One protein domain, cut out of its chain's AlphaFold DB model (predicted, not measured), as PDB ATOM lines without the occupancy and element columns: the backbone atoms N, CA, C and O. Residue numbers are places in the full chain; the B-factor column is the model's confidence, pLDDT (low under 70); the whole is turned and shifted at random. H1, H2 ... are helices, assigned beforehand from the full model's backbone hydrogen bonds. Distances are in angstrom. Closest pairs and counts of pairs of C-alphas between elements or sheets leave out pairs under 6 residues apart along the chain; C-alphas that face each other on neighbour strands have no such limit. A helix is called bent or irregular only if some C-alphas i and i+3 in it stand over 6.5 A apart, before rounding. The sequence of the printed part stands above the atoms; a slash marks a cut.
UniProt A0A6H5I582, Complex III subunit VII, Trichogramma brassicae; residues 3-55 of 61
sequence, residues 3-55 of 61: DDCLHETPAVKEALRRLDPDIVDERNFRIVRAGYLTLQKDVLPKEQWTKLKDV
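AT A GLANCE: This is residues 3 to 55 of the 61 residues of the protein "Complex III subunit VII" of Trichogramma brassicae (UniProt A0A6H5I582). One long helix, H2, makes a straight rod, and the short helix H1 meets it near its first end, the two forming an open V; residues 3 to 9 run across the open side of that V. From the other end of H2 a tail with no named element, residues 41 to 55, turns and folds back with a gap between it and the helix, and its residues 45 to 54 stick out. The printed part has 53 residues with two named helices, H1 then H2 along the chain, and no named strand; the class is all helix. The whole is loose, with a radius of gyration of the C-alphas of 12.9 A, and the C-alphas span 33 by 27 by 19 A.

HOW THE PARTS SIT: H2, residues 21 to 40, is the longest helix. H1, residues 10 to 18, is close to H2 but not clearly touching it, with 1 pair of C-alphas within 8 A. Their closest C-alphas, those of Leu 16 and Val 24, are 6.9 A apart. They run opposite ways at a steep tilt of 56 degrees, and their centres are 17.6 A apart. The link between them is tight, with 2 residues. In both H1 and H2 every O i to N i+4 pair is within hydrogen-bond range.

IN THESE COORDINATES: H2 is 28.9 A long, from C-alpha 21 at (39.736, 36.912, 4.706) to C-alpha 40 at (43.395, 43.537, -23.144). H1 is 12.6 A long and begins with C-alpha 10 at (22.652, 40.822, -0.153). Neither helix is bent.

THE WHOLE: The two C-alphas farthest apart, those of Pro 10 and Glu 47, are 34.8 A apart, while those of Asp 3 and Val 55, the first and last printed, are 8.9 A apart. Residues 17 to 23, of which 21 to 23 belong to H2, stand free, as do residues 35 to 41, of which 35 to 40 belong to H2. The printed part has no cut. Its mean pLDDT is 95.0, and residue 55 is the one printed residue under 70.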
ATOM      1  N   ASP A   3      31.884  30.438  -8.454       93.12
ATOM      2  CA  ASP A   3      31.294  31.381  -7.497       93.12
ATOM      3  C   ASP A   3      31.786  32.826  -7.697       93.12
ATOM      4  O   ASP A   3      31.108  33.771  -7.300       93.12
ATOM      5  N   ASP A   4      32.909  33.022  -8.403       93.88
ATOM      6  CA  ASP A   4      33.419  34.354  -8.759       93.88
ATOM      7  C   ASP A   4      32.470  35.083  -9.742       93.88
ATOM      8  O   ASP A   4      32.505  36.306  -9.840       93.88
ATOM      9  N   CYS A   5      31.610  34.345 -10.459       93.62
ATOM     10  CA  CYS A   5      30.666  34.882 -11.444       93.62
ATOM     11  C   CYS A   5      29.250  35.128 -10.886       93.62
ATOM     12  O   CYS A   5      28.353  35.492 -11.649       93.62
ATOM     13  N   LEU A   6      29.012  34.904  -9.588       94.44
ATOM     14  CA  LEU A   6      27.707  35.156  -8.971       94.44
ATOM     15  C   LEU A   6      27.434  36.660  -8.849       94.44
ATOM     16  O   LEU A   6      28.308  37.436  -8.467       94.44
ATOM     17  N   HIS A   7      26.192  37.073  -9.111       95.88
ATOM     18  CA  HIS A   7      25.767  38.440  -8.817       95.88
ATOM     19  C   HIS A   7      25.754  38.671  -7.299       95.88
ATOM     20  O   HIS A   7      25.144  37.899  -6.555       95.88
ATOM     21  N   GLU A   8      26.397  39.747  -6.837       95.00
ATOM     22  CA  GLU A   8      26.531  40.081  -5.413       95.00
ATOM     23  C   GLU A   8      25.229  40.638  -4.808       95.00
ATOM     24  O   GLU A   8      25.121  41.804  -4.419       95.00
ATOM     25  N   THR A   9      24.221  39.775  -4.708       98.06
ATOM     26  CA  THR A   9      23.004  40.023  -3.923       98.06
ATOM     27  C   THR A   9      23.338  40.189  -2.431       98.06
ATOM     28  O   THR A   9      24.417  39.783  -1.990       98.06
ATOM     29  N   PRO A  10      22.424  40.723  -1.597       98.19
ATOM     30  CA  PRO A  10      22.652  40.822  -0.153       98.19
ATOM     31  C   PRO A  10      23.037  39.491   0.515       98.19
ATOM     32  O   PRO A  10      23.903  39.474   1.385       98.19
ATOM     33  N   ALA A  11      22.458  38.368   0.070       96.69
ATOM     34  CA  ALA A  11      22.795  37.040   0.582       96.69
ATOM     35  C   ALA A  11      24.236  36.628   0.234       96.69
ATOM     36  O   ALA A  11      24.949  36.095   1.081       96.69
ATOM     37  N   VAL A  12      24.686  36.926  -0.989       96.06
ATOM     38  CA  VAL A  12      26.068  36.666  -1.420       96.06
ATOM     39  C   VAL A  12      27.048  37.554  -0.654       96.06
ATOM     40  O   VAL A  12      28.078  37.068  -0.202       96.06
ATOM     41  N   LYS A  13      26.713  38.829  -0.430       97.00
ATOM     42  CA  LYS A  13      27.545  39.745   0.367       97.00
ATOM     43  C   LYS A  13      27.710  39.272   1.810       97.00
ATOM     44  O   LYS A  13      28.817  39.302   2.338       97.00
ATOM     45  N   GLU A  14      26.637  38.788   2.432       97.38
ATOM     46  CA  GLU A  14      26.711  38.213   3.778       97.38
ATOM     47  C   GLU A  14      27.498  36.895   3.798       97.38
ATOM     48  O   GLU A  14      28.245  36.652   4.743       97.38
ATOM     49  N   ALA A  15      27.395  36.065   2.756       96.81
ATOM     50  CA  ALA A  15      28.229  34.873   2.628       96.81
ATOM     51  C   ALA A  15      29.720  35.236   2.523       96.81
ATOM     52  O   ALA A  15      30.528  34.675   3.257       96.81
ATOM     53  N   LEU A  16      30.077  36.224   1.692       96.00
ATOM     54  CA  LEU A  16      31.452  36.724   1.568       96.00
ATOM     55  C   LEU A  16      31.984  37.274   2.899       96.00
ATOM     56  O   LEU A  16      33.125  37.000   3.250       96.00
ATOM     57  N   ARG A  17      31.153  37.978   3.680       96.81
ATOM     58  CA  ARG A  17      31.523  38.498   5.010       96.81
ATOM     59  C   ARG A  17      31.836  37.393   6.031       96.81
ATOM     60  O   ARG A  17      32.516  37.653   7.018       96.81
ATOM     61  N   ARG A  18      31.287  36.188   5.848       97.38
ATOM     62  CA  ARG A  18      31.485  35.042   6.756       97.38
ATOM     63  C   ARG A  18      32.707  34.198   6.412       97.38
ATOM     64  O   ARG A  18      33.109  33.392   7.245       97.38
ATOM     65  N   LEU A  19      33.228  34.321   5.195       95.50
ATOM     66  CA  LEU A  19      34.407  33.579   4.771       95.50
ATOM     67  C   LEU A  19      35.662  34.109   5.465       95.50
ATOM     68  O   LEU A  19      35.706  35.249   5.927       95.50
ATOM     69  N   ASP A  20      36.680  33.255   5.510       97.81
ATOM     70  CA  ASP A  20      38.019  33.658   5.914       97.81
ATOM     71  C   ASP A  20      38.535  34.770   4.974       97.81
ATOM     72  O   ASP A  20      38.364  34.642   3.751       97.81
ATOM     73  N   PRO A  21      39.133  35.853   5.507       96.31
ATOM     74  CA  PRO A  21      39.736  36.912   4.706       96.31
ATOM     75  C   PRO A  21      40.647  36.414   3.578       96.31
ATOM     76  O   PRO A  21      40.528  36.914   2.460       96.31
ATOM     77  N   ASP A  22      41.471  35.388   3.815       97.12
ATOM     78  CA  ASP A  22      42.419  34.892   2.805       97.12
ATOM     79  C   ASP A  22      41.686  34.336   1.569       97.12
ATOM     80  O   ASP A  22      42.075  34.576   0.425       97.12
ATOM     81  N   ILE A  23      40.547  33.666   1.776       95.69
ATOM     82  CA  ILE A  23      39.706  33.132   0.690       95.69
ATOM     83  C   ILE A  23      39.081  34.276  -0.122       95.69
ATOM     84  O   ILE A  23      38.946  34.189  -1.352       95.69
ATOM     85  N   VAL A  24      38.679  35.354   0.557       96.75
ATOM     86  CA  VAL A  24      38.122  36.552  -0.085       96.75
ATOM     87  C   VAL A  24      39.195  37.262  -0.906       96.75
ATOM     88  O   VAL A  24      38.924  37.667  -2.040       96.75
ATOM     89  N   ASP A  25      40.421  37.350  -0.400       97.75
ATOM     90  CA  ASP A  25      41.543  37.955  -1.113       97.75
ATOM     91  C   ASP A  25      41.952  37.139  -2.343       97.75
ATOM     92  O   ASP A  25      42.132  37.700  -3.429       97.75
ATOM     93  N   GLU A  26      41.980  35.809  -2.245       97.12
ATOM     94  CA  GLU A  26      42.182  34.935  -3.405       97.12
ATOM     95  C   GLU A  26      41.089  35.120  -4.471       97.12
ATOM     96  O   GLU A  26      41.383  35.172  -5.673       97.12
ATOM     97  N   ARG A  27      39.817  35.241  -4.057       96.31
ATOM     98  CA  ARG A  27      38.703  35.584  -4.960       96.31
ATOM     99  C   ARG A  27      38.952  36.923  -5.642       96.31
ATOM    100  O   ARG A  27      38.838  37.013  -6.867       96.31
ATOM    101  N   ASN A  28      39.306  37.948  -4.874       97.12
ATOM    102  CA  ASN A  28      39.545  39.291  -5.389       97.12
ATOM    103  C   ASN A  28      40.685  39.296  -6.413       97.12
ATOM    104  O   ASN A  28      40.536  39.871  -7.493       97.12
ATOM    105  N   PHE A  29      41.776  38.577  -6.140       98.00
ATOM    106  CA  PHE A  29      42.879  38.413  -7.084       98.00
ATOM    107  C   PHE A  29      42.418  37.800  -8.415       98.00
ATOM    108  O   PHE A  29      42.751  38.317  -9.486       98.00
ATOM    109  N   ARG A  30      41.605  36.734  -8.379       97.56
ATOM    110  CA  ARG A  30      41.063  36.108  -9.600       97.56
ATOM    111  C   ARG A  30      40.180  37.068 -10.400       97.56
ATOM    112  O   ARG A  30      40.307  37.111 -11.624       97.56
ATOM    113  N   ILE A  31      39.326  37.843  -9.731       97.69
ATOM    114  CA  ILE A  31      38.435  38.823 -10.374       97.69
ATOM    115  C   ILE A  31      39.242  39.952 -11.023       97.69
ATOM    116  O   ILE A  31      39.023  40.260 -12.195       97.69
ATOM    117  N   VAL A  32      40.215  40.530 -10.310       98.25
ATOM    118  CA  VAL A  32      41.092  41.587 -10.846       98.25
ATOM    119  C   VAL A  32      41.868  41.081 -12.060       98.25
ATOM    120  O   VAL A  32      41.908  41.747 -13.093       98.25
ATOM    121  N   ARG A  33      42.430  39.870 -11.976       98.12
ATOM    122  CA  ARG A  33      43.138  39.230 -13.090       98.12
ATOM    123  C   ARG A  33      42.235  39.033 -14.312       98.12
ATOM    124  O   ARG A  33      42.657  39.321 -15.430       98.12
ATOM    125  N   ALA A  34      40.999  38.570 -14.117       97.75
ATOM    126  CA  ALA A  34      40.027  38.421 -15.201       97.75
ATOM    127  C   ALA A  34      39.641  39.778 -15.820       97.75
ATOM    128  O   ALA A  34      39.545  39.897 -17.044       97.75
ATOM    129  N   GLY A  35      39.478  40.813 -14.991       98.00
ATOM    130  CA  GLY A  35      39.244  42.186 -15.440       98.00
ATOM    131  C   GLY A  35      40.390  42.715 -16.303       98.00
ATOM    132  O   GLY A  35      40.149  43.233 -17.390       98.00
ATOM    133  N   TYR A  36      41.636  42.505 -15.873       98.38
ATOM    134  CA  TYR A  36      42.829  42.895 -16.628       98.38
ATOM    135  C   TYR A  36      42.879  42.255 -18.027       98.38
ATOM    136  O   TYR A  36      43.014  42.962 -19.023       98.38
ATOM    137  N   LEU A  37      42.668  40.940 -18.123       98.38
ATOM    138  CA  LEU A  37      42.628  40.225 -19.407       98.38
ATOM    139  C   LEU A  37      41.486  40.714 -20.308       98.38
ATOM    140  O   LEU A  37      41.656  40.890 -21.514       98.38
ATOM    141  N   THR A  38      40.331  41.024 -19.713       98.25
ATOM    142  CA  THR A  38      39.171  41.567 -20.437       98.25
ATOM    143  C   THR A  38      39.469  42.931 -21.063       98.25
ATOM    144  O   THR A  38      39.021  43.205 -22.183       98.25
ATOM    145  N   LEU A  39      40.228  43.786 -20.367       98.38
ATOM    146  CA  LEU A  39      40.680  45.075 -20.901       98.38
ATOM    147  C   LEU A  39      41.600  44.882 -22.108       98.38
ATOM    148  O   LEU A  39      41.481  45.613 -23.087       98.38
ATOM    149  N   GLN A  40      42.464  43.868 -22.064       98.31
ATOM    150  CA  GLN A  40      43.395  43.537 -23.144       98.31
ATOM    151  C   GLN A  40      42.766  42.749 -24.299       98.31
ATOM    152  O   GLN A  40      43.417  42.568 -25.323       98.31
ATOM    153  N   LYS A  41      41.507  42.303 -24.160       97.94
ATOM    154  CA  LYS A  41      40.858  41.355 -25.085       97.94
ATOM    155  C   LYS A  41      41.647  40.048 -25.232       97.94
ATOM    156  O   LYS A  41      41.645  39.446 -26.301       97.94
ATOM    157  N   ASP A  42      42.280  39.618 -24.143       98.19
ATOM    158  CA  ASP A  42      43.103  38.413 -24.084       98.19
ATOM    159  C   ASP A  42      42.503  37.373 -23.125       98.19
ATOM    160  O   ASP A  42      41.555  37.641 -22.378       98.19
ATOM    161  N   VAL A  43      43.049  36.161 -23.154       97.62
ATOM    162  CA  VAL A  43      42.668  35.040 -22.298       97.62
ATOM    163  C   VAL A  43      43.898  34.400 -21.665       97.62
ATOM    164  O   VAL A  43      45.031  34.597 -22.085       97.62
ATOM    165  N   LEU A  44      43.679  33.594 -20.627       97.44
ATOM    166  CA  LEU A  44      44.773  32.842 -20.021       97.44
ATOM    167  C   LEU A  44      45.351  31.792 -20.980       97.44
ATOM    168  O   LEU A  44      44.594  31.208 -21.761       97.44
ATOM    169  N   PRO A  45      46.643  31.446 -20.841       97.81
ATOM    170  CA  PRO A  45      47.187  30.212 -21.394       97.81
ATOM    171  C   PRO A  45      46.359  28.999 -20.959       97.81
ATOM    172  O   PRO A  45      45.866  28.939 -19.826       97.81
ATOM    173  N   LYS A  46      46.212  28.019 -21.853       94.88
ATOM    174  CA  LYS A  46      45.294  26.882 -21.677       94.88
ATOM    175  C   LYS A  46      45.619  26.039 -20.443       94.88
ATOM    176  O   LYS A  46      44.721  25.510 -19.794       94.88
ATOM    177  N   GLU A  47      46.893  25.947 -20.084       95.56
ATOM    178  CA  GLU A  47      47.401  25.204 -18.926       95.56
ATOM    179  C   GLU A  47      46.922  25.809 -17.599       95.56
ATOM    180  O   GLU A  47      46.849  25.110 -16.588       95.56
ATOM    181  N   GLN A  48      46.577  27.101 -17.607       95.00
ATOM    182  CA  GLN A  48      46.112  27.860 -16.447       95.00
ATOM    183  C   GLN A  48      44.586  27.964 -16.365       95.00
ATOM    184  O   GLN A  48      44.061  28.626 -15.466       95.00
ATOM    185  N   TRP A  49      43.854  27.349 -17.296       95.06
ATOM    186  CA  TRP A  49      42.399  27.350 -17.244       95.06
ATOM    187  C   TRP A  49      41.917  26.546 -16.045       95.06
ATOM    188  O   TRP A  49      42.419  25.458 -15.750       95.06
ATOM    189  N   THR A  50      40.904  27.073 -15.359       91.88
ATOM    190  CA  THR A  50      40.238  26.334 -14.288       91.88
ATOM    191  C   THR A  50      39.658  25.046 -14.868       91.88
ATOM    192  O   THR A  50      38.858  25.084 -15.803       91.88
ATOM    193  N   LYS A  51      40.071  23.895 -14.335       89.25
ATOM    194  CA  LYS A  51      39.583  22.597 -14.809       89.25
ATOM    195  C   LYS A  51      38.220  22.328 -14.191       89.25
ATOM    196  O   LYS A  51      38.013  22.597 -13.014       89.25
ATOM    197  N   LEU A  52      37.310  21.735 -14.962       83.88
ATOM    198  CA  LEU A  52      35.939  21.469 -14.513       83.88
ATOM    199  C   LEU A  52      35.884  20.650 -13.213       83.88
ATOM    200  O   LEU A  52      35.110  20.973 -12.325       83.88
ATOM    201  N   LYS A  53      36.749  19.640 -13.080       79.88
ATOM    202  CA  LYS A  53      36.852  18.805 -11.872       79.88
ATOM    203  C   LYS A  53      37.278  19.567 -10.608       79.88
ATOM    204  O   LYS A  53      36.997  19.104  -9.512       79.88
ATOM    205  N   ASP A  54      37.950  20.706 -10.770       73.25
ATOM    206  CA  ASP A  54      38.458  21.528  -9.667       73.25
ATOM    207  C   ASP A  54      37.433  22.612  -9.267       73.25
ATOM    208  O   ASP A  54      37.589  23.289  -8.253       73.25
ATOM    209  N   VAL A  55      36.365  22.793 -10.056       68.50
ATOM    210  CA  VAL A  55      35.236  23.659  -9.711       68.50
ATOM    211  C   VAL A  55      34.312  22.850  -8.811       68.50
ATOM    212  O   VAL A  55      33.627  21.947  -9.286       68.50
TER     213      VAL A  55